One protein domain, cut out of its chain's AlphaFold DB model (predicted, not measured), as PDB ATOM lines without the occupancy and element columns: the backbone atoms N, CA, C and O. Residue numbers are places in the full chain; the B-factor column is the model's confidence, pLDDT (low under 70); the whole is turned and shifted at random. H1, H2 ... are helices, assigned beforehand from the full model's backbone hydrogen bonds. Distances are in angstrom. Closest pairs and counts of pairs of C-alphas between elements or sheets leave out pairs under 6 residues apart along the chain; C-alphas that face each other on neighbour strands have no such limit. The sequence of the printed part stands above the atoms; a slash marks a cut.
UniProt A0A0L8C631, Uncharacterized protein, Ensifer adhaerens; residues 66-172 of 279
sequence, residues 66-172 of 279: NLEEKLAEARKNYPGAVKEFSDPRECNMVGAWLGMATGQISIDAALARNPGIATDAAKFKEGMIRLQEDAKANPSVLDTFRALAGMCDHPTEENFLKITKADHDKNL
ATOM      1  N   ASN A  66     118.357 101.232  68.128       90.44
ATOM      2  CA  ASN A  66     119.017 102.537  68.187       90.44
ATOM      3  C   ASN A  66     120.469 102.445  68.698       90.44
ATOM      4  O   ASN A  66     121.152 103.467  68.766       90.44
ATOM      5  N   LEU A  67     120.943 101.267  69.131       94.06
ATOM      6  CA  LEU A  67     122.275 101.131  69.727       94.06
ATOM      7  C   LEU A  67     123.393 101.406  68.716       94.06
ATOM      8  O   LEU A  67     124.297 102.179  69.015       94.06
ATOM      9  N   GLU A  68     123.329 100.812  67.523       95.12
ATOM     10  CA  GLU A  68     124.406 100.936  66.529       95.12
ATOM     11  C   GLU A  68     124.597 102.375  66.047       95.12
ATOM     12  O   GLU A  68     125.728 102.844  65.929       95.12
ATOM     13  N   GLU A  69     123.498 103.107  65.847       95.19
ATOM     14  CA  GLU A  69     123.536 104.532  65.513       95.19
ATOM     15  C   GLU A  69     124.200 105.349  66.631       95.19
ATOM     16  O   GLU A  69     125.141 106.100  66.368       95.19
ATOM     17  N   LYS A  70     123.801 105.126  67.892       94.31
ATOM     18  CA  LYS A  70     124.418 105.783  69.055       94.31
ATOM     19  C   LYS A  70     125.904 105.458  69.193       94.31
ATOM     20  O   LYS A  70     126.693 106.334  69.539       94.31
ATOM     21  N   LEU A  71     126.306 104.214  68.931       96.56
ATOM     22  CA  LEU A  71     127.715 103.822  68.958       96.56
ATOM     23  C   LEU A  71     128.498 104.495  67.830       96.56
ATOM     24  O   LEU A  71     129.608 104.959  68.067       96.56
ATOM     25  N   ALA A  72     127.949 104.570  66.618       96.38
ATOM     26  CA  ALA A  72     128.586 105.272  65.507       96.38
ATOM     27  C   ALA A  72     128.774 106.771  65.807       96.38
ATOM     28  O   ALA A  72     129.859 107.311  65.580       96.38
ATOM     29  N   GLU A  73     127.759 107.421  66.379       95.12
ATOM     30  CA  GLU A  73     127.846 108.809  66.835       95.12
ATOM     31  C   GLU A  73     128.902 108.983  67.939       95.12
ATOM     32  O   GLU A  73     129.747 109.876  67.857       95.12
ATOM     33  N   ALA A  74     128.924 108.092  68.932       94.50
ATOM     34  CA  ALA A  74     129.918 108.123  69.999       94.50
ATOM     35  C   ALA A  74     131.353 107.985  69.460       94.50
ATOM     36  O   ALA A  74     132.222 108.769  69.837       94.50
ATOM     37  N   ARG A  75     131.611 107.070  68.514       96.56
ATOM     38  CA  ARG A  75     132.936 106.948  67.871       96.56
ATOM     39  C   ARG A  75     133.369 108.249  67.200       96.56
ATOM     40  O   ARG A  75     134.516 108.664  67.336       96.56
ATOM     41  N   LYS A  76     132.443 108.923  66.515       95.94
ATOM     42  CA  LYS A  76     132.709 110.216  65.870       95.94
ATOM     43  C   LYS A  76     133.052 111.312  66.886       95.94
ATOM     44  O   LYS A  76     133.893 112.160  66.597       95.94
ATOM     45  N   ASN A  77     132.420 111.289  68.058       93.38
ATOM     46  CA  ASN A  77     132.578 112.315  69.092       93.38
ATOM     47  C   ASN A  77     133.755 112.054  70.050       93.38
ATOM     48  O   ASN A  77     134.248 112.994  70.680       93.38
ATOM     49  N   TYR A  78     134.246 110.813  70.136       93.06
ATOM     50  CA  TYR A  78     135.332 110.410  71.035       93.06
ATOM     51  C   TYR A  78     136.579 111.323  70.994       93.06
ATOM     52  O   TYR A  78     137.027 111.735  72.068       93.06
ATOM     53  N   PRO A  79     137.120 111.728  69.821       91.38
ATOM     54  CA  PRO A  79     138.318 112.573  69.775       91.38
ATOM     55  C   PRO A  79     138.156 113.930  70.476       91.38
ATOM     56  O   PRO A  79     139.137 114.499  70.958       91.38
ATOM     57  N   GLY A  80     136.929 114.464  70.524       87.44
ATOM     58  CA  GLY A  80     136.608 115.685  71.264       87.44
ATOM     59  C   GLY A  80     136.401 115.419  72.754       87.44
ATOM     60  O   GLY A  80     136.944 116.145  73.585       87.44
ATOM     61  N   ALA A  81     135.677 114.346  73.078       84.75
ATOM     62  CA  ALA A  81     135.284 114.009  74.444       84.75
ATOM     63  C   ALA A  81     136.454 113.548  75.330       84.75
ATOM     64  O   ALA A  81     136.463 113.818  76.525       84.75
ATOM     65  N   VAL A  82     137.479 112.892  74.770       87.12
ATOM     66  CA  VAL A  82     138.611 112.343  75.547       87.12
ATOM     67  C   VAL A  82     139.337 113.397  76.402       87.12
ATOM     68  O   VAL A  82     139.862 113.084  77.470       87.12
ATOM     69  N   LYS A  83     139.327 114.664  75.966       84.25
ATOM     70  CA  LYS A  83     139.942 115.780  76.697       84.25
ATOM     71  C   LYS A  83     139.217 116.097  78.004       84.25
ATOM     72  O   LYS A  83     139.868 116.488  78.965       84.25
ATOM     73  N   GLU A  84     137.902 115.904  78.049       79.25
ATOM     74  CA  GLU A  84     137.086 116.137  79.249       79.25
ATOM     75  C   GLU A  84     137.414 115.110  80.341       79.25
ATOM     76  O   GLU A  84     137.477 115.448  81.518       79.25
ATOM     77  N   PHE A  85     137.756 113.882  79.943       84.12
ATOM     78  CA  PHE A  85     138.194 112.806  80.843       84.12
ATOM     79  C   PHE A  85     139.686 112.859  81.193       84.12
ATOM     80  O   PHE A  85     140.213 111.937  81.807       84.12
ATOM     81  N   SER A  86     140.383 113.924  80.789       79.38
ATOM     82  CA  SER A  86     141.802 114.123  81.090       79.38
ATOM     83  C   SER A  86     142.046 115.091  82.256       79.38
ATOM     84  O   SER A  86     143.196 115.228  82.667       79.38
ATOM     85  N   ASP A  87     141.017 115.768  82.801       86.06
ATOM     86  CA  ASP A  87     141.160 116.592  84.017       86.06
ATOM     87  C   ASP A  87     141.159 115.683  85.265       86.06
ATOM     88  O   ASP A  87     140.128 115.085  85.597       86.06
ATOM     89  N   PRO A  88     142.278 115.594  86.016       85.50
ATOM     90  CA  PRO A  88     142.351 114.756  87.210       85.50
ATOM     91  C   PRO A  88     141.329 115.136  88.284       85.50
ATOM     92  O   PRO A  88     140.961 114.294  89.100       85.50
ATOM     93  N   ARG A  89     140.867 116.392  88.330       85.19
ATOM     94  CA  ARG A  89     139.874 116.839  89.320       85.19
ATOM     95  C   ARG A  89     138.507 116.227  89.046       85.19
ATOM     96  O   ARG A  89     137.902 115.695  89.975       85.19
ATOM     97  N   GLU A  90     138.071 116.249  87.790       84.00
ATOM     98  CA  GLU A  90     136.812 115.632  87.358       84.00
ATOM     99  C   GLU A  90     136.853 114.120  87.597       84.00
ATOM    100  O   GLU A  90     135.948 113.547  88.204       84.00
ATOM    101  N   CYS A  91     137.965 113.470  87.247       88.94
ATOM    102  CA  CYS A  91     138.112 112.031  87.447       88.94
ATOM    103  C   CYS A  91     138.200 111.606  88.916       88.94
ATOM    104  O   CYS A  91     137.581 110.614  89.312       88.94
ATOM    105  N   ASN A  92     138.872 112.388  89.763       87.94
ATOM    106  CA  ASN A  92     138.853 112.163  91.208       87.94
ATOM    107  C   ASN A  92     137.442 112.328  91.792       87.94
ATOM    108  O   ASN A  92     137.069 111.594  92.708       87.94
ATOM    109  N   MET A  93     136.644 113.261  91.265       87.25
ATOM    110  CA  MET A  93     135.257 113.452  91.688       87.25
ATOM    111  C   MET A  93     134.379 112.260  91.295       87.25
ATOM    112  O   MET A  93     133.651 111.749  92.146       87.25
ATOM    113  N   VAL A  94     134.497 111.757  90.062       89.44
ATOM    114  CA  VAL A  94     133.795 110.541  89.612       89.44
ATOM    115  C   VAL A  94     134.156 109.342  90.495       89.44
ATOM    116  O   VAL A  94     133.263 108.632  90.962       89.44
ATOM    117  N   GLY A  95     135.446 109.146  90.785       89.50
ATOM    118  CA  GLY A  95     135.914 108.089  91.684       89.50
ATOM    119  C   GLY A  95     135.367 108.235  93.107       89.50
ATOM    120  O   GLY A  95     134.898 107.260  93.694       89.50
ATOM    121  N   ALA A  96     135.348 109.455  93.652       89.81
ATOM    122  CA  ALA A  96     134.770 109.732  94.966       89.81
ATOM    123  C   ALA A  96     133.259 109.456  95.002       89.81
ATOM    124  O   ALA A  96     132.770 108.854  95.959       89.81
ATOM    125  N   TRP A  97     132.517 109.852  93.964       90.75
ATOM    126  CA  TRP A  97     131.084 109.584  93.839       90.75
ATOM    127  C   TRP A  97     130.789 108.092  93.748       90.75
ATOM    128  O   TRP A  97     129.932 107.607  94.484       90.75
ATOM    129  N   LEU A  98     131.529 107.348  92.923       93.31
ATOM    130  CA  LEU A  98     131.389 105.897  92.831       93.31
ATOM    131  C   LEU A  98     131.749 105.211  94.158       93.31
ATOM    132  O   LEU A  98     131.021 104.329  94.616       93.31
ATOM    133  N   GLY A  99     132.830 105.640  94.812       92.94
ATOM    134  CA  GLY A  99     133.245 105.112  96.111       92.94
ATOM    135  C   GLY A  99     132.205 105.368  97.202       92.94
ATOM    136  O   GLY A  99     131.904 104.477  97.994       92.94
ATOM    137  N   MET A 100     131.588 106.551  97.222       94.12
ATOM    138  CA  MET A 100     130.470 106.827  98.122       94.12
ATOM    139  C   MET A 100     129.233 106.005  97.755       94.12
ATOM    140  O   MET A 100     128.650 105.382  98.631       94.12
ATOM    141  N   ALA A 101     128.847 105.935  96.481       93.25
ATOM    142  CA  ALA A 101     127.660 105.201  96.037       93.25
ATOM    143  C   ALA A 101     127.751 103.685  96.300       93.25
ATOM    144  O   ALA A 101     126.739 103.026  96.510       93.25
ATOM    145  N   THR A 102     128.966 103.136  96.325       93.19
ATOM    146  CA  THR A 102     129.237 101.725  96.655       93.19
ATOM    147  C   THR A 102     129.490 101.483  98.145       93.19
ATOM    148  O   THR A 102     129.636 100.335  98.559       93.19
ATOM    149  N   GLY A 103     129.565 102.539  98.962       91.88
ATOM    150  CA  GLY A 103     129.892 102.450 100.388       91.88
ATOM    151  C   GLY A 103     131.372 102.196 100.696       91.88
ATOM    152  O   GLY A 103     131.727 102.022 101.858       91.88
ATOM    153  N   GLN A 104     132.251 102.206  99.690       93.25
ATOM    154  CA  GLN A 104     133.706 102.111  99.870       93.25
ATOM    155  C   GLN A 104     134.294 103.360 100.543       93.25
ATOM    156  O   GLN A 104     135.325 103.286 101.209       93.25
ATOM    157  N   ILE A 105     133.639 104.511 100.374       93.06
ATOM    158  CA  ILE A 105     134.012 105.786 100.986       93.06
ATOM    159  C   ILE A 105     132.847 106.275 101.849       93.06
ATOM    160  O   ILE A 105     131.703 106.327 101.401       93.06
ATOM    161  N   SER A 106     133.144 106.681 103.085       94.69
ATOM    162  CA  SER A 106     132.158 107.345 103.944       94.69
ATOM    163  C   SER A 106     131.760 108.698 103.353       94.69
ATOM    164  O   SER A 106     132.622 109.528 103.059       94.69
ATOM    165  N   ILE A 107     130.452 108.937 103.232       93.88
ATOM    166  CA  ILE A 107     129.896 110.204 102.737       93.88
ATOM    167  C   ILE A 107     130.362 111.375 103.614       93.88
ATOM    168  O   ILE A 107     130.788 112.405 103.098       93.88
ATOM    169  N   ASP A 108     130.368 111.196 104.939       93.25
ATOM    170  CA  ASP A 108     130.831 112.221 105.883       93.25
ATOM    171  C   ASP A 108     132.330 112.506 105.722       93.25
ATOM    172  O   ASP A 108     132.758 113.659 105.746       93.25
ATOM    173  N   ALA A 109     133.136 111.465 105.491       91.25
ATOM    174  CA  ALA A 109     134.567 111.632 105.252       91.25
ATOM    175  C   ALA A 109     134.853 112.339 103.916       91.25
ATOM    176  O   ALA A 109     135.781 113.145 103.836       91.25
ATOM    177  N   ALA A 110     134.067 112.057 102.874       90.75
ATOM    178  CA  ALA A 110     134.189 112.720 101.579       90.75
ATOM    179  C   ALA A 110     133.804 114.205 101.661       90.75
ATOM    180  O   ALA A 110     134.565 115.050 101.189       90.75
ATOM    181  N   LEU A 111     132.690 114.530 102.327       90.44
ATOM    182  CA  LEU A 111     132.259 115.911 102.572       90.44
ATOM    183  C   LEU A 111     133.279 116.697 103.407       90.44
ATOM    184  O   LEU A 111     133.554 117.854 103.106       90.44
ATOM    185  N   ALA A 112     133.889 116.070 104.418       89.50
ATOM    186  CA  ALA A 112     134.930 116.708 105.224       89.50
ATOM    187  C   ALA A 112     136.210 117.004 104.421       89.50
ATOM    188  O   ALA A 112     136.857 118.026 104.639       89.50
ATOM    189  N   ARG A 113     136.584 116.114 103.490       86.94
ATOM    190  CA  ARG A 113     137.775 116.276 102.635       86.94
ATOM    191  C   ARG A 113     137.560 117.259 101.492       86.94
ATOM    192  O   ARG A 113     138.503 117.939 101.105       86.94
ATOM    193  N   ASN A 114     136.349 117.320 100.945       83.75
ATOM    194  CA  ASN A 114     135.998 118.243  99.878       83.75
ATOM    195  C   ASN A 114     134.610 118.856 100.126       83.75
ATOM    196  O   ASN A 114     133.625 118.401  99.541       83.75
ATOM    197  N   PRO A 115     134.523 119.921 100.943       81.56
ATOM    198  CA  PRO A 115     133.260 120.612 101.196       81.56
ATOM    199  C   PRO A 115     132.623 121.197  99.927       81.56
ATOM    200  O   PRO A 115     131.417 121.403  99.894       81.56
ATOM    201  N   GLY A 116     133.417 121.440  98.875       82.94
ATOM    202  CA  GLY A 116     132.950 121.963  97.589       82.94
ATOM    203  C   GLY A 116     132.286 120.926  96.678       82.94
ATOM    204  O   GLY A 116     131.804 121.296  95.613       82.94
ATOM    205  N   ILE A 117     132.238 119.648  97.072       82.75
ATOM    206  CA  ILE A 117     131.590 118.583  96.285       82.75
ATOM    207  C   ILE A 117     130.065 118.748  96.198       82.75
ATOM    208  O   ILE A 117     129.427 118.176  95.317       82.75
ATOM    209  N   ALA A 118     129.479 119.518  97.115       86.19
ATOM    210  CA  ALA A 118     128.054 119.781  97.178       86.19
ATOM    211  C   ALA A 118     127.790 121.222  97.610       86.19
ATOM    212  O   ALA A 118     128.409 121.731  98.538       86.19
ATOM    213  N   THR A 119     126.805 121.859  96.981       87.81
ATOM    214  CA  THR A 119     126.308 123.172  97.418       87.81
ATOM    215  C   THR A 119     125.493 123.080  98.712       87.81
ATOM    216  O   THR A 119     125.457 124.033  99.482       87.81
ATOM    217  N   ASP A 120     124.856 121.931  98.960       93.50
ATOM    218  CA  ASP A 120     124.108 121.605 100.178       93.50
ATOM    219  C   ASP A 120     124.532 120.212 100.662       93.50
ATOM    220  O   ASP A 120     124.126 119.185 100.109       93.50
ATOM    221  N   ALA A 121     125.383 120.180 101.689       92.19
ATOM    222  CA  ALA A 121     125.957 118.947 102.220       92.19
ATOM    223  C   ALA A 121     124.898 117.987 102.792       92.19
ATOM    224  O   ALA A 121     125.056 116.770 102.682       92.19
ATOM    225  N   ALA A 122     123.811 118.511 103.372       93.62
ATOM    226  CA  ALA A 122     122.762 117.688 103.967       93.62
ATOM    227  C   ALA A 122     121.941 116.982 102.882       93.62
ATOM    228  O   ALA A 122     121.794 115.759 102.925       93.62
ATOM    229  N   LYS A 123     121.487 117.726 101.864       94.38
ATOM    230  CA  LYS A 123     120.766 117.138 100.721       94.38
ATOM    231  C   LYS A 123     121.634 116.184  99.918       94.38
ATOM    232  O   LYS A 123     121.159 115.143  99.476       94.38
ATOM    233  N   PHE A 124     122.911 116.518  99.741       93.50
ATOM    234  CA  PHE A 124     123.852 115.623  99.080       93.50
ATOM    235  C   PHE A 124     123.989 114.304  99.838       93.50
ATOM    236  O   PHE A 124     123.893 113.237  99.237       93.50
ATOM    237  N   LYS A 125     124.148 114.364 101.167       94.69
ATOM    238  CA  LYS A 125     124.224 113.167 102.005       94.69
ATOM    239  C   LYS A 125     122.966 112.311 101.892       94.69
ATOM    240  O   LYS A 125     123.084 111.105 101.691       94.69
ATOM    241  N   GLU A 126     121.786 112.919 101.974       95.56
ATOM    242  CA  GLU A 126     120.510 112.220 101.789       95.56
ATOM    243  C   GLU A 126     120.430 111.537 100.414       95.56
ATOM    244  O   GLU A 126     120.122 110.347 100.325       95.56
ATOM    245  N   GLY A 127     120.787 112.258  99.346       93.94
ATOM    246  CA  GLY A 127     120.818 111.723  97.985       93.94
ATOM    247  C   GLY A 127     121.786 110.550  97.821       93.94
ATOM    248  O   GLY A 127     121.437 109.553  97.194       93.94
ATOM    249  N   MET A 128     122.974 110.623  98.426       94.50
ATOM    250  CA  MET A 128     123.964 109.545  98.367       94.50
ATOM    251  C   MET A 128     123.552 108.315  99.180       94.50
ATOM    252  O   MET A 128     123.774 107.198  98.719       94.50
ATOM    253  N   ILE A 129     122.921 108.493 100.346       95.44
ATOM    254  CA  ILE A 129     122.344 107.377 101.116       95.44
ATOM    255  C   ILE A 129     121.256 106.689 100.292       95.44
ATOM    256  O   ILE A 129     121.256 105.467 100.164       95.44
ATOM    257  N   ARG A 130     120.361 107.466  99.670       94.25
ATOM    258  CA  ARG A 130     119.338 106.913  98.781       94.25
ATOM    259  C   ARG A 130     119.960 106.146  97.615       94.25
ATOM    260  O   ARG A 130     119.541 105.029  97.347       94.25
ATOM    261  N   LEU A 131     120.986 106.703  96.969       93.06
ATOM    262  CA  LEU A 131     121.692 106.031  95.879       93.06
ATOM    263  C   LEU A 131     122.342 104.713  96.332       93.06
ATOM    264  O   LEU A 131     122.315 103.746  95.577       93.06
ATOM    265  N   GLN A 132     122.901 104.651  97.546       94.56
ATOM    266  CA  GLN A 132     123.434 103.405  98.111       94.56
ATOM    267  C   GLN A 132     122.339 102.346  98.286       94.56
ATOM    268  O   GLN A 132     122.548 101.189  97.925       94.56
ATOM    269  N   GLU A 133     121.180 102.721  98.832       93.50
ATOM    270  CA  GLU A 133     120.049 101.798  98.989       93.50
ATOM    271  C   GLU A 133     119.497 101.341  97.632       93.50
ATOM    272  O   GLU A 133     119.330 100.140  97.402       93.50
ATOM    273  N   ASP A 134     119.324 102.271  96.691       90.94
ATOM    274  CA  ASP A 134     118.907 101.967  95.323       90.94
ATOM    275  C   ASP A 134     119.915 101.029  94.638       90.94
ATOM    276  O   ASP A 134     119.516 100.103  93.937       90.94
ATOM    277  N   ALA A 135     121.220 101.199  94.879       92.12
ATOM    278  CA  ALA A 135     122.266 100.337  94.329       92.12
ATOM    279  C   ALA A 135     122.288  98.927  94.934       92.12
ATOM    280  O   ALA A 135     122.691  97.984  94.250       92.12
ATOM    281  N   LYS A 136     121.845  98.751  96.186       91.69
ATOM    282  CA  LYS A 136     121.662  97.416  96.781       91.69
ATOM    283  C   LYS A 136     120.501  96.678  96.121       91.69
ATOM    284  O   LYS A 136     120.620  95.487  95.847       91.69
ATOM    285  N   ALA A 137     119.395  97.379  95.867       89.44
ATOM    286  CA  ALA A 137     118.209  96.806  95.235       89.44
ATOM    287  C   ALA A 137     118.388  96.601  93.720       89.44
ATOM    288  O   ALA A 137     117.919  95.612  93.161       89.44
ATOM    289  N   ASN A 138     119.081  97.528  93.058       88.12
ATOM    290  CA  ASN A 138     119.345  97.515  91.628       88.12
ATOM    291  C   ASN A 138     120.794  97.959  91.340       88.12
ATOM    292  O   ASN A 138     121.045  99.140  91.069       88.12
ATOM    293  N   PRO A 139     121.759  97.019  91.312       88.88
ATOM    294  CA  PRO A 139     123.176  97.325  91.089       88.88
ATOM    295  C   PRO A 139     123.479  98.052  89.778       88.88
ATOM    296  O   PRO A 139     124.541  98.671  89.656       88.88
ATOM    297  N   SER A 140     122.565  97.978  88.806       89.12
ATOM    298  CA  SER A 140     122.728  98.604  87.498       89.12
ATOM    299  C   SER A 140     122.583 100.129  87.526       89.12
ATOM    300  O   SER A 140     123.042 100.813  86.612       89.12
ATOM    301  N   VAL A 141     122.041 100.699  88.613       88.69
ATOM    302  CA  VAL A 141     122.019 102.158  88.821       88.69
ATOM    303  C   VAL A 141     123.431 102.763  88.833       88.69
ATOM    304  O   VAL A 141     123.605 103.947  88.551       88.69
ATOM    305  N   LEU A 142     124.450 101.940  89.113       93.69
ATOM    306  CA  LEU A 142     125.852 102.345  89.145       93.69
ATOM    307  C   LEU A 142     126.610 102.085  87.837       93.69
ATOM    308  O   LEU A 142     127.774 102.467  87.747       93.69
ATOM    309  N   ASP A 143     126.001 101.470  86.819       93.81
ATOM    310  CA  ASP A 143     126.723 101.066  85.602       93.81
ATOM    311  C   ASP A 143     127.310 102.258  84.847       93.81
ATOM    312  O   ASP A 143     128.465 102.213  84.422       93.81
ATOM    313  N   THR A 144     126.570 103.365  84.762       90.44
ATOM    314  CA  THR A 144     127.085 104.606  84.171       90.44
ATOM    315  C   THR A 144     128.267 105.160  84.973       90.44
ATOM    316  O   THR A 144     129.266 105.548  84.375       90.44
ATOM    317  N   PHE A 145     128.214 105.142  86.311       91.44
ATOM    318  CA  PHE A 145     129.330 105.594  87.153       91.44
ATOM    319  C   PHE A 145     130.567 104.704  86.998       91.44
ATOM    320  O   PHE A 145     131.680 105.217  86.915       91.44
ATOM    321  N   ARG A 146     130.386 103.380  86.902       95.12
ATOM    322  CA  ARG A 146     131.481 102.433  86.635       95.12
ATOM    323  C   ARG A 146     132.107 102.672  85.262       95.12
ATOM    324  O   ARG A 146     133.329 102.661  85.148       95.12
ATOM    325  N   ALA A 147     131.292 102.909  84.236       94.75
ATOM    326  CA  ALA A 147     131.782 103.203  82.892       94.75
ATOM    327  C   ALA A 147     132.559 104.531  82.843       94.75
ATOM    328  O   ALA A 147     133.629 104.587  82.240       94.75
ATOM    329  N   LEU A 148     132.066 105.570  83.528       93.00
ATOM    330  CA  LEU A 148     132.761 106.855  83.665       93.00
ATOM    331  C   LEU A 148     134.093 106.706  84.412       93.00
ATOM    332  O   LEU A 148     135.105 107.225  83.951       93.00
ATOM    333  N   ALA A 149     134.118 105.955  85.516       92.44
ATOM    334  CA  ALA A 149     135.354 105.668  86.242       92.44
ATOM    335  C   ALA A 149     136.372 104.929  85.355       92.44
ATOM    336  O   ALA A 149     137.525 105.336  85.277       92.44
ATOM    337  N   GLY A 150     135.934 103.922  84.589       92.50
ATOM    338  CA  GLY A 150     136.806 103.218  83.643       92.50
ATOM    339  C   GLY A 150     137.356 104.114  82.525       92.50
ATOM    340  O   GLY A 150     138.494 103.929  82.093       92.50
ATOM    341  N   MET A 151     136.577 105.102  82.074       93.12
ATOM    342  CA  MET A 151     137.035 106.118  81.123       93.12
ATOM    343  C   MET A 151     138.080 107.058  81.740       93.12
ATOM    344  O   MET A 151     139.045 107.411  81.071       93.12
ATOM    345  N   CYS A 152     137.923 107.416  83.013       92.19
ATOM    346  CA  CYS A 152     138.901 108.200  83.764       92.19
ATOM    347  C   CYS A 152     140.214 107.452  84.024       92.19
ATOM    348  O   CYS A 152     141.286 108.043  83.924       92.19
ATOM    349  N   ASP A 153     140.142 106.153  84.318       91.06
ATOM    350  CA  ASP A 153     141.334 105.332  84.541       91.06
ATOM    351  C   ASP A 153     142.102 105.087  83.233       91.06
ATOM    352  O   ASP A 153     143.330 105.130  83.198       91.06
ATOM    353  N   HIS A 154     141.373 104.809  82.145       91.94
ATOM    354  CA  HIS A 154     141.940 104.488  80.837       91.94
ATOM    355  C   HIS A 154     141.094 105.135  79.725       91.94
ATOM    356  O   HIS A 154     140.132 104.512  79.254       91.94
ATOM    357  N   PRO A 155     141.445 106.350  79.263       91.94
ATOM    358  CA  PRO A 155     140.626 107.141  78.345       91.94
ATOM    359  C   PRO A 155     140.720 106.649  76.893       91.94
ATOM    360  O   PRO A 155     141.221 107.326  75.997       91.94
ATOM    361  N   THR A 156     140.224 105.442  76.648       93.81
ATOM    362  CA  THR A 156     140.220 104.763  75.346       93.81
ATOM    363  C   THR A 156     138.864 104.887  74.658       93.81
ATOM    364  O   THR A 156     137.837 105.055  75.316       93.81
ATOM    365  N   GLU A 157     138.841 104.744  73.331       94.94
ATOM    366  CA  GLU A 157     137.584 104.700  72.572       94.94
ATOM    367  C   GLU A 157     136.670 103.588  73.099       94.94
ATOM    368  O   GLU A 157     135.478 103.800  73.293       94.94
ATOM    369  N   GLU A 158     137.225 102.417  73.419       95.38
ATOM    370  CA  GLU A 158     136.456 101.298  73.966       95.38
ATOM    371  C   GLU A 158     135.729 101.673  75.267       95.38
ATOM    372  O   GLU A 158     134.538 101.386  75.413       95.38
ATOM    373  N   ASN A 159     136.412 102.341  76.202       94.50
ATOM    374  CA  ASN A 159     135.798 102.772  77.459       94.50
ATOM    375  C   ASN A 159     134.794 103.909  77.254       94.50
ATOM    376  O   ASN A 159     133.758 103.925  77.919       94.50
ATOM    377  N   PHE A 160     135.020 104.783  76.275       94.44
ATOM    378  CA  PHE A 160     134.027 105.777  75.883       94.44
ATOM    379  C   PHE A 160     132.742 105.116  75.362       94.44
ATOM    380  O   PHE A 160     131.637 105.450  75.794       94.44
ATOM    381  N   LEU A 161     132.868 104.090  74.515       95.94
ATOM    382  CA  LEU A 161     131.721 103.326  74.020       95.94
ATOM    383  C   LEU A 161     131.000 102.551  75.134       95.94
ATOM    384  O   LEU A 161     129.787 102.355  75.039       95.94
ATOM    385  N   LYS A 162     131.692 102.128  76.202       96.38
ATOM    386  CA  LYS A 162     131.045 101.511  77.377       96.38
ATOM    387  C   LYS A 162     130.107 102.483  78.094       96.38
ATOM    388  O   LYS A 162     129.053 102.040  78.544       96.38
ATOM    389  N   ILE A 163     130.424 103.780  78.142       94.69
ATOM    390  CA  ILE A 163     129.512 104.799  78.690       94.69
ATOM    391  C   ILE A 163     128.234 104.856  77.850       94.69
ATOM    392  O   ILE A 163     127.132 104.773  78.394       94.69
ATOM    393  N   THR A 164     128.367 104.922  76.521       95.06
ATOM    394  CA  THR A 164     127.219 104.937  75.600       95.06
ATOM    395  C   THR A 164     126.362 103.679  75.724       95.06
ATOM    396  O   THR A 164     125.135 103.774  75.720       95.06
ATOM    397  N   LYS A 165     126.985 102.501  75.865       96.12
ATOM    398  CA  LYS A 165     126.270 101.236  76.094       96.12
ATOM    399  C   LYS A 165     125.511 101.254  77.416       96.12
ATOM    400  O   LYS A 165     124.318 100.992  77.413       96.12
ATOM    401  N   ALA A 166     126.163 101.649  78.510       95.56
ATOM    402  CA  ALA A 166     125.529 101.720  79.823       95.56
ATOM    403  C   ALA A 166     124.325 102.684  79.836       95.56
ATOM    404  O   ALA A 166     123.266 102.347  80.369       95.56
ATOM    405  N   ASP A 167     124.449 103.859  79.206       93.88
ATOM    406  CA  ASP A 167     123.321 104.785  79.035       93.88
ATOM    407  C   ASP A 167     122.198 104.170  78.185       93.88
ATOM    408  O   ASP A 167     121.019 104.251  78.539       93.88
ATOM    409  N   HIS A 168     122.537 103.523  77.069       94.94
ATOM    410  CA  HIS A 168     121.543 102.867  76.227       94.94
ATOM    411  C   HIS A 168     120.805 101.751  76.979       94.94
ATOM    412  O   HIS A 168     119.575 101.724  76.951       94.94
ATOM    413  N   ASP A 169     121.518 100.892  77.702       94.25
ATOM    414  CA  ASP A 169     120.954  99.779  78.469       94.25
ATOM    415  C   ASP A 169     120.043 100.266  79.598       94.25
ATOM    416  O   ASP A 169     118.975  99.695  79.848       94.25
ATOM    417  N   LYS A 170     120.410 101.368  80.263       93.75
ATOM    418  CA  LYS A 170     119.514 102.057  81.199       93.75
ATOM    419  C   LYS A 170     118.259 102.557  80.483       93.75
ATOM    420  O   LYS A 170     117.142 102.313  80.944       93.75
ATOM    421  N   ASN A 171     118.409 103.209  79.332       93.94
ATOM    422  CA  ASN A 171     117.284 103.747  78.566       93.94
ATOM    423  C   ASN A 171     116.351 102.647  78.018       93.94
ATOM    424  O   ASN A 171     115.141 102.857  77.957       93.94
ATOM    425  N   LEU A 172     116.852 101.454  77.683       93.50
ATOM    426  CA  LEU A 172     116.018 100.296  77.311       93.50
ATOM    427  C   LEU A 172     115.127  99.815  78.463       93.50
ATOM    428  O   LEU A 172     114.027  99.300  78.248       93.50
TER     429      LEU A 172
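Overview. This is residues 66 to 172 of the 279 residues of an uncharacterized protein of Ensifer adhaerens (UniProt A0A0L8C631). What is the shape? The longest helix, H4, and short H3 close one end of a slab in which H2, H5, H6 and H1 stand side by side, each running opposite to the one before. What makes it up? The printed part has 107 residues with six named helices, H1 to H6, and no named strand: all helix. It is compact, radius of gyration of the C-alphas 15.0 A, spanning 41 by 31 by 21 A.

Arrangement. What touches H4, residues 121 to 137? H2, residues 88 to 101, touches it at a steep tilt of 61 degrees; the closest C-alphas, of Ala 101 and Gln 132, are 5.0 A apart. H2 touches H4 with residues 100 to 101 alone, and H4 touches H2 with residues 128 to 135 alone. H3, residues 107 to 113, forms a hairpin with H4, closest C-alphas Ile 107 and Lys 125, 6.4 A. What follows beyond H2? H5, residues 139 to 153, touches H2 at a shallow 24 degrees, closest C-alphas Cys 91 and Cys 152, 5.4 A. H5 and H6, residues 157 to 172, form a hairpin, closest C-alphas Ala 147 and Ile 163, 5.0 A. H1, residues 66 to 81, touches H6, closest C-alphas Tyr 78 and Glu 157, 6.3 A. Are the backbones whole? Every O i to N i+4 pair is within hydrogen-bond range in H2, H3, H4 and H6, against 10 of 12 in H1 and 8 of 11 in H5.

Along the chain. How long are they? H4 measures 24.5 A, H6 22.5 A, H1 and H5 20.9 A, H2 19.6 A and H3 9.9 A. Where are the anchors? C-alpha 121 is at (125.957, 118.947, 102.220) and C-alpha 172 at (116.018, 100.296, 77.311).

Size, cuts and confidence. How far does it reach? The two C-alphas farthest apart, of Glu 68 and Ala 112, are 43.1 A apart. Is it unbroken? The printed part has no cut and no long link, and no printed residue is under 70 in pLDDT.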